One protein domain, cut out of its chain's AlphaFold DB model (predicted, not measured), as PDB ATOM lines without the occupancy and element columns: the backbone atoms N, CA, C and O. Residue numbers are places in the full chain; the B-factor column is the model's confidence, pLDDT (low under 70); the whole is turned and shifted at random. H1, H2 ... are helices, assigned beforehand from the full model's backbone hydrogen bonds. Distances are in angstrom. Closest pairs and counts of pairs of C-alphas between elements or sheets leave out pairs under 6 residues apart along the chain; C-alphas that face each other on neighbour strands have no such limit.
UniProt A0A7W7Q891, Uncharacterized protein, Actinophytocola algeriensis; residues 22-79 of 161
ATOM      1  N   ALA A  22     -36.640 130.806 192.430       61.38
ATOM      2  CA  ALA A  22     -36.567 132.203 192.837       61.38
ATOM      3  C   ALA A  22     -35.563 133.025 192.005       61.38
ATOM      4  O   ALA A  22     -35.768 134.221 191.809       61.38
ATOM      5  N   VAL A  23     -34.490 132.413 191.497       65.38
ATOM      6  CA  VAL A  23     -33.455 133.111 190.710       65.38
ATOM      7  C   VAL A  23     -33.920 133.339 189.270       65.38
ATOM      8  O   VAL A  23     -33.604 134.374 188.687       65.38
ATOM      9  N   SER A  24     -34.732 132.436 188.707       64.88
ATOM     10  CA  SER A  24     -35.356 132.629 187.388       64.88
ATOM     11  C   SER A  24     -36.443 133.714 187.395       64.88
ATOM     12  O   SER A  24     -36.702 134.318 186.354       64.88
ATOM     13  N   LEU A  25     -37.022 134.017 188.563       65.12
ATOM     14  CA  LEU A  25     -37.977 135.115 188.754       65.12
ATOM     15  C   LEU A  25     -37.323 136.505 188.827       65.12
ATOM     16  O   LEU A  25     -38.028 137.521 188.776       65.12
ATOM     17  N   LEU A  26     -35.991 136.575 188.940       72.75
ATOM     18  CA  LEU A  26     -35.277 137.845 188.961       72.75
ATOM     19  C   LEU A  26     -35.338 138.518 187.581       72.75
ATOM     20  O   LEU A  26     -35.036 137.872 186.572       72.75
ATOM     21  N   PRO A  27     -35.644 139.829 187.524       67.38
ATOM     22  CA  PRO A  27     -35.940 140.519 186.271       67.38
ATOM     23  C   PRO A  27     -34.791 140.452 185.255       67.38
ATOM     24  O   PRO A  27     -35.036 140.296 184.062       67.38
ATOM     25  N   THR A  28     -33.535 140.493 185.709       67.62
ATOM     26  CA  THR A  28     -32.359 140.455 184.821       67.62
ATOM     27  C   THR A  28     -31.987 139.035 184.380       67.62
ATOM     28  O   THR A  28     -31.600 138.826 183.233       67.62
ATOM     29  N   TYR A  29     -32.112 138.044 185.269       67.06
ATOM     30  CA  TYR A  29     -31.666 136.670 185.006       67.06
ATOM     31  C   TYR A  29     -32.661 135.912 184.119       67.06
ATOM     32  O   TYR A  29     -32.265 135.289 183.132       67.06
ATOM     33  N   GLY A  30     -33.964 136.050 184.400       66.44
ATOM     34  CA  GLY A  30     -35.025 135.481 183.570       66.44
ATOM     35  C   GLY A  30     -35.038 136.070 182.157       66.44
ATOM     36  O   GLY A  30     -35.125 135.323 181.184       66.44
ATOM     37  N   ALA A  31     -34.877 137.388 182.006       67.19
ATOM     38  CA  ALA A  31     -34.843 138.026 180.687       67.19
ATOM     39  C   ALA A  31     -33.653 137.550 179.833       67.19
ATOM     40  O   ALA A  31     -33.820 137.238 178.655       67.19
ATOM     41  N   MET A  32     -32.465 137.433 180.437       67.88
ATOM     42  CA  MET A  32     -31.252 137.006 179.738       67.88
ATOM     43  C   MET A  32     -31.330 135.547 179.269       67.88
ATOM     44  O   MET A  32     -30.995 135.259 178.120       67.88
ATOM     45  N   GLN A  33     -31.829 134.632 180.107       66.31
ATOM     46  CA  GLN A  33     -31.993 133.228 179.710       66.31
ATOM     47  C   GLN A  33     -33.043 133.041 178.610       66.31
ATOM     48  O   GLN A  33     -32.858 132.199 177.737       66.31
ATOM     49  N   ASN A  34     -34.106 133.850 178.595       63.44
ATOM     50  CA  ASN A  34     -35.110 133.794 177.529       63.44
ATOM     51  C   ASN A  34     -34.615 134.388 176.209       63.44
ATOM     52  O   ASN A  34     -34.927 133.846 175.150       63.44
ATOM     53  N   ALA A  35     -33.816 135.456 176.247       66.12
ATOM     54  CA  ALA A  35     -33.192 136.003 175.044       66.12
ATOM     55  C   ALA A  35     -32.253 134.976 174.388       66.12
ATOM     56  O   ALA A  35     -32.300 134.777 173.178       66.12
ATOM     57  N   VAL A  36     -31.460 134.261 175.192       66.19
ATOM     58  CA  VAL A  36     -30.597 133.177 174.698       66.19
ATOM     59  C   VAL A  36     -31.433 131.973 174.245       66.19
ATOM     60  O   VAL A  36     -31.202 131.442 173.165       66.19
ATOM     61  N   GLY A  37     -32.441 131.566 175.019       65.38
ATOM     62  CA  GLY A  37     -33.302 130.424 174.696       65.38
ATOM     63  C   GLY A  37     -34.095 130.600 173.399       65.38
ATOM     64  O   GLY A  37     -34.127 129.681 172.584       65.38
ATOM     65  N   SER A  38     -34.665 131.787 173.171       63.22
ATOM     66  CA  SER A  38     -35.415 132.122 171.947       63.22
ATOM     67  C   SER A  38     -34.527 132.343 170.719       63.22
ATOM     68  O   SER A  38     -34.979 132.135 169.597       63.22
ATOM     69  N   ALA A  39     -33.253 132.711 170.905       65.44
ATOM     70  CA  ALA A  39     -32.299 132.811 169.800       65.44
ATOM     71  C   ALA A  39     -31.939 131.437 169.203       65.44
ATOM     72  O   ALA A  39     -31.597 131.356 168.024       65.44
ATOM     73  N   PHE A  40     -32.022 130.369 170.004       66.00
ATOM     74  CA  PHE A  40     -31.631 129.011 169.600       66.00
ATOM     75  C   PHE A  40     -32.794 128.013 169.517       66.00
ATOM     76  O   PHE A  40     -32.616 126.922 168.980       66.00
ATOM     77  N   THR A  41     -33.983 128.380 170.001       61.44
ATOM     78  CA  THR A  41     -35.182 127.531 170.000       61.44
ATOM     79  C   THR A  41     -36.360 128.366 169.508       61.44
ATOM     80  O   THR A  41     -36.621 129.432 170.053       61.44
ATOM     81  N   GLY A  42     -37.093 127.899 168.494       59.69
ATOM     82  CA  GLY A  42     -38.254 128.616 167.935       59.69
ATOM     83  C   GLY A  42     -39.455 128.747 168.885       59.69
ATOM     84  O   GLY A  42     -40.462 129.348 168.520       59.69
ATOM     85  N   ASP A  43     -39.352 128.200 170.097       59.06
ATOM     86  CA  ASP A  43     -40.370 128.283 171.134       59.06
ATOM     87  C   ASP A  43     -40.226 129.589 171.926       59.06
ATOM     88  O   ASP A  43     -39.407 129.719 172.841       59.06
ATOM     89  N   LEU A  44     -41.071 130.572 171.606       57.47
ATOM     90  CA  LEU A  44     -41.295 131.711 172.491       57.47
ATOM     91  C   LEU A  44     -42.031 131.215 173.738       57.47
ATOM     92  O   LEU A  44     -43.245 131.006 173.726       57.47
ATOM     93  N   SER A  45     -41.302 131.048 174.840       62.41
ATOM     94  CA  SER A  45     -41.899 130.695 176.128       62.41
ATOM     95  C   SER A  45     -42.707 131.880 176.680       62.41
ATOM     96  O   SER A  45     -42.203 132.740 177.406       62.41
ATOM     97  N   ALA A  46     -43.987 131.944 176.297       62.47
ATOM     98  CA  ALA A  46     -44.921 133.026 176.621       62.47
ATOM     99  C   ALA A  46     -45.011 133.337 178.129       62.47
ATOM    100  O   ALA A  46     -45.235 134.485 178.515       62.47
ATOM    101  N   GLY A  47     -44.771 132.340 178.991       64.44
ATOM    102  CA  GLY A  47     -44.761 132.501 180.448       64.44
ATOM    103  C   GLY A  47     -43.715 133.499 180.952       64.44
ATOM    104  O   GLY A  47     -43.984 134.264 181.876       64.44
ATOM    105  N   TYR A  48     -42.548 133.572 180.313       62.00
ATOM    106  CA  TYR A  48     -41.498 134.500 180.735       62.00
ATOM    107  C   TYR A  48     -41.629 135.891 180.114       62.00
ATOM    108  O   TYR A  48     -41.188 136.878 180.702       62.00
ATOM    109  N   MET A  49     -42.295 135.998 178.962       66.62
ATOM    110  CA  MET A  49     -42.675 137.290 178.388       66.62
ATOM    111  C   MET A  49     -43.691 138.002 179.295       66.62
ATOM    112  O   MET A  49     -43.565 139.199 179.561       66.62
ATOM    113  N   LEU A  50     -44.635 137.238 179.856       74.75
ATOM    114  CA  LEU A  50     -45.562 137.705 180.888       74.75
ATOM    115  C   LEU A  50     -44.836 138.128 182.168       74.75
ATOM    116  O   LEU A  50     -45.204 139.137 182.763       74.75
ATOM    117  N   LEU A  51     -43.782 137.412 182.570       77.12
ATOM    118  CA  LEU A  51     -42.970 137.773 183.733       77.12
ATOM    119  C   LEU A  51     -42.215 139.100 183.527       77.12
ATOM    120  O   LEU A  51     -42.165 139.928 184.438       77.12
ATOM    121  N   GLY A  52     -41.678 139.334 182.325       75.06
ATOM    122  CA  GLY A  52     -41.075 140.617 181.953       75.06
ATOM    123  C   GLY A  52     -42.089 141.765 181.975       75.06
ATOM    124  O   GLY A  52     -41.822 142.815 182.563       75.06
ATOM    125  N   LEU A  53     -43.284 141.548 181.409       80.06
ATOM    126  CA  LEU A  53     -44.385 142.515 181.475       80.06
ATOM    127  C   LEU A  53     -44.820 142.792 182.919       80.06
ATOM    128  O   LEU A  53     -45.054 143.944 183.278       80.06
ATOM    129  N   LEU A  54     -44.898 141.758 183.757       85.06
ATOM    130  CA  LEU A  54     -45.279 141.880 185.161       85.06
ATOM    131  C   LEU A  54     -44.290 142.762 185.929       85.06
ATOM    132  O   LEU A  54     -44.709 143.649 186.672       85.06
ATOM    133  N   TRP A  55     -42.988 142.568 185.709       82.19
ATOM    134  CA  TRP A  55     -41.948 143.401 186.312       82.19
ATOM    135  C   TRP A  55     -41.985 144.843 185.809       82.19
ATOM    136  O   TRP A  55     -41.857 145.766 186.614       82.19
ATOM    137  N   LEU A  56     -42.213 145.049 184.510       85.81
ATOM    138  CA  LEU A  56     -42.357 146.384 183.931       85.81
ATOM    139  C   LEU A  56     -43.537 147.136 184.555       85.81
ATOM    140  O   LEU A  56     -43.391 148.281 184.993       85.81
ATOM    141  N   VAL A  57     -44.700 146.486 184.622       89.25
ATOM    142  CA  VAL A  57     -45.916 147.061 185.207       89.25
ATOM    143  C   VAL A  57     -45.709 147.310 186.699       89.25
ATOM    144  O   VAL A  57     -45.982 148.411 187.172       89.25
ATOM    145  N   GLY A  58     -45.157 146.340 187.430       90.44
ATOM    146  CA  GLY A  58     -44.873 146.462 188.858       90.44
ATOM    147  C   GLY A  58     -43.945 147.636 189.174       90.44
ATOM    148  O   GLY A  58     -44.277 148.481 190.008       90.44
ATOM    149  N   ALA A  59     -42.822 147.747 188.466       89.00
ATOM    150  CA  ALA A  59     -41.874 148.844 188.647       89.00
ATOM    151  C   ALA A  59     -42.487 150.204 188.273       89.00
ATOM    152  O   ALA A  59     -42.300 151.183 188.999       89.00
ATOM    153  N   SER A  60     -43.268 150.258 187.190       90.69
ATOM    154  CA  SER A  60     -43.949 151.483 186.753       90.69
ATOM    155  C   SER A  60     -44.979 151.956 187.776       90.69
ATOM    156  O   SER A  60     -45.013 153.139 188.110       90.69
ATOM    157  N   VAL A  61     -45.783 151.041 188.328       94.31
ATOM    158  CA  VAL A  61     -46.772 151.352 189.371       94.31
ATOM    159  C   VAL A  61     -46.085 151.847 190.639       94.31
ATOM    160  O   VAL A  61     -46.517 152.850 191.203       94.31
ATOM    161  N   ILE A  62     -44.996 151.205 191.073       93.75
ATOM    162  CA  ILE A  62     -44.229 151.653 192.245       93.75
ATOM    163  C   ILE A  62     -43.662 153.059 192.011       93.75
ATOM    164  O   ILE A  62     -43.854 153.940 192.850       93.75
ATOM    165  N   GLY A  63     -43.015 153.291 190.866       90.12
ATOM    166  CA  GLY A  63     -42.465 154.598 190.506       90.12
ATOM    167  C   GLY A  63     -43.540 155.684 190.452       90.12
ATOM    168  O   GLY A  63     -43.380 156.742 191.064       90.12
ATOM    169  N   LEU A  64     -44.672 155.397 189.805       92.38
ATOM    170  CA  LEU A  64     -45.801 156.318 189.712       92.38
ATOM    171  C   LEU A  64     -46.435 156.581 191.082       92.38
ATOM    172  O   LEU A  64     -46.779 157.719 191.374       92.38
ATOM    173  N   MET A  65     -46.550 155.574 191.948       92.62
ATOM    174  CA  MET A  65     -47.098 155.722 193.300       92.62
ATOM    175  C   MET A  65     -46.193 156.587 194.184       92.62
ATOM    176  O   MET A  65     -46.681 157.461 194.904       92.62
ATOM    177  N   VAL A  66     -44.874 156.374 194.118       91.56
ATOM    178  CA  VAL A  66     -43.883 157.204 194.819       91.56
ATOM    179  C   VAL A  66     -43.929 158.633 194.294       91.56
ATOM    180  O   VAL A  66     -43.985 159.572 195.088       91.56
ATOM    181  N   PHE A  67     -43.964 158.806 192.973       87.50
ATOM    182  CA  PHE A  67     -44.085 160.117 192.348       87.50
ATOM    183  C   PHE A  67     -45.390 160.810 192.743       87.50
ATOM    184  O   PHE A  67     -45.370 161.961 193.158       87.50
ATOM    185  N   HIS A  68     -46.518 160.110 192.693       87.25
ATOM    186  CA  HIS A  68     -47.825 160.650 193.047       87.25
ATOM    187  C   HIS A  68     -47.886 161.058 194.524       87.25
ATOM    188  O   HIS A  68     -48.364 162.148 194.837       87.25
ATOM    189  N   ARG A  69     -47.348 160.236 195.437       84.75
ATOM    190  CA  ARG A  69     -47.217 160.596 196.860       84.75
ATOM    191  C   ARG A  69     -46.326 161.820 197.047       84.75
ATOM    192  O   ARG A  69     -46.759 162.790 197.656       84.75
ATOM    193  N   ARG A  70     -45.134 161.821 196.447       80.44
ATOM    194  CA  ARG A  70     -44.189 162.939 196.548       80.44
ATOM    195  C   ARG A  70     -44.781 164.236 195.998       80.44
ATOM    196  O   ARG A  70     -44.646 165.275 196.634       80.44
ATOM    197  N   THR A  71     -45.442 164.186 194.848       77.88
ATOM    198  CA  THR A  71     -46.056 165.355 194.208       77.88
ATOM    199  C   THR A  71     -47.244 165.866 195.017       77.88
ATOM    200  O   THR A  71     -47.371 167.074 195.203       77.88
ATOM    201  N   ARG A  72     -48.059 164.975 195.595       72.12
ATOM    202  CA  ARG A  72     -49.136 165.364 196.515       72.12
ATOM    203  C   ARG A  72     -48.593 166.023 197.782       72.12
ATOM    204  O   ARG A  72     -49.152 167.028 198.200       72.12
ATOM    205  N   ASP A  73     -47.489 165.530 198.338       64.31
ATOM    206  CA  ASP A  73     -46.844 166.149 199.503       64.31
ATOM    207  C   ASP A  73     -46.254 167.529 199.174       64.31
ATOM    208  O   ASP A  73     -46.282 168.430 200.011       64.31
ATOM    209  N   HIS A  74     -45.742 167.731 197.954       60.12
ATOM    210  CA  HIS A  74     -45.260 169.044 197.515       60.12
ATOM    211  C   HIS A  74     -46.419 170.019 197.287       60.12
ATOM    212  O   HIS A  74     -46.338 171.154 197.742       60.12
ATOM    213  N   ILE A  75     -47.514 169.581 196.659       62.38
ATOM    214  CA  ILE A  75     -48.701 170.424 196.446       62.38
ATOM    215  C   ILE A  75     -49.399 170.737 197.778       62.38
ATOM    216  O   ILE A  75     -49.764 171.884 198.001       62.38
ATOM    217  N   ALA A  76     -49.503 169.778 198.704       60.97
ATOM    218  CA  ALA A  76     -50.051 170.008 200.044       60.97
ATOM    219  C   ALA A  76     -49.178 170.953 200.895       60.97
ATOM    220  O   ALA A  76     -49.690 171.693 201.726       60.97
ATOM    221  N   ARG A  77     -47.856 170.991 200.675       57.88
ATOM    222  CA  ARG A  77     -46.974 172.022 201.267       57.88
ATOM    223  C   ARG A  77     -47.138 173.402 200.624       57.88
ATOM    224  O   ARG A  77     -46.767 174.408 201.231       57.88
ATOM    225  N   ILE A  78     -47.675 173.454 199.407       60.81
ATOM    226  CA  ILE A  78     -48.090 174.676 198.708       60.81
ATOM    227  C   ILE A  78     -49.588 174.928 198.974       60.81
ATOM    228  O   ILE A  78     -50.269 175.576 198.193       60.81
ATOM    229  N   ASP A  79     -50.135 174.437 200.085       59.00
ATOM    230  CA  ASP A  79     -51.441 174.897 200.536       59.00
ATOM    231  C   ASP A  79     -51.264 176.277 201.205       59.00
ATOM    232  O   ASP A  79     -50.549 176.372 202.213       59.00
TER     233      ASP A  79
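Overview. This is residues 22 to 79 of the 161 residues of an uncharacterized protein of Actinophytocola algeriensis (UniProt A0A7W7Q891). A short helix, H1, folds back through a tight turn onto the beginning of a much longer one, H2, as a lopsided helical hairpin, and the rest of H2 sticks out as a long arm, residues 57 to 77. The printed part has 58 residues with two named helices, H1 then H2, and no named strand; the class is all helix. It is extended, with a radius of gyration of the C-alphas of 17.6 A and spans of 59 by 19 by 14 A.

Arrangement. H1, residues 27 to 40, and H2, residues 46 to 77, form a helical hairpin over a tight link of 5 residues. They touch, H2 with residues 48 to 55 alone; the closest C-alphas, of Pro 27 and Trp 55, are 6.7 A apart. They run opposite ways at a shallow tilt of 31 degrees. In H2 every O i to N i+4 pair is within hydrogen-bond range; in H1, 9 of 10 are.

Along the chain. H1 begins at C-alpha 27 (-35.940, 140.519, 186.271) and measures 20.7 A from first to last C-alpha. H2 measures 46.2 A and ends at C-alpha 77 (-46.974, 172.022, 201.267).

Size, cuts and confidence. The two C-alphas farthest apart, of Phe 40 and Asp 79, are 58.8 A apart. The printed part has no cut. Residues 57 to 79 stand free. The model's pLDDT is under 70 at residues 22 to 25, 27 to 49 and 73 to 79.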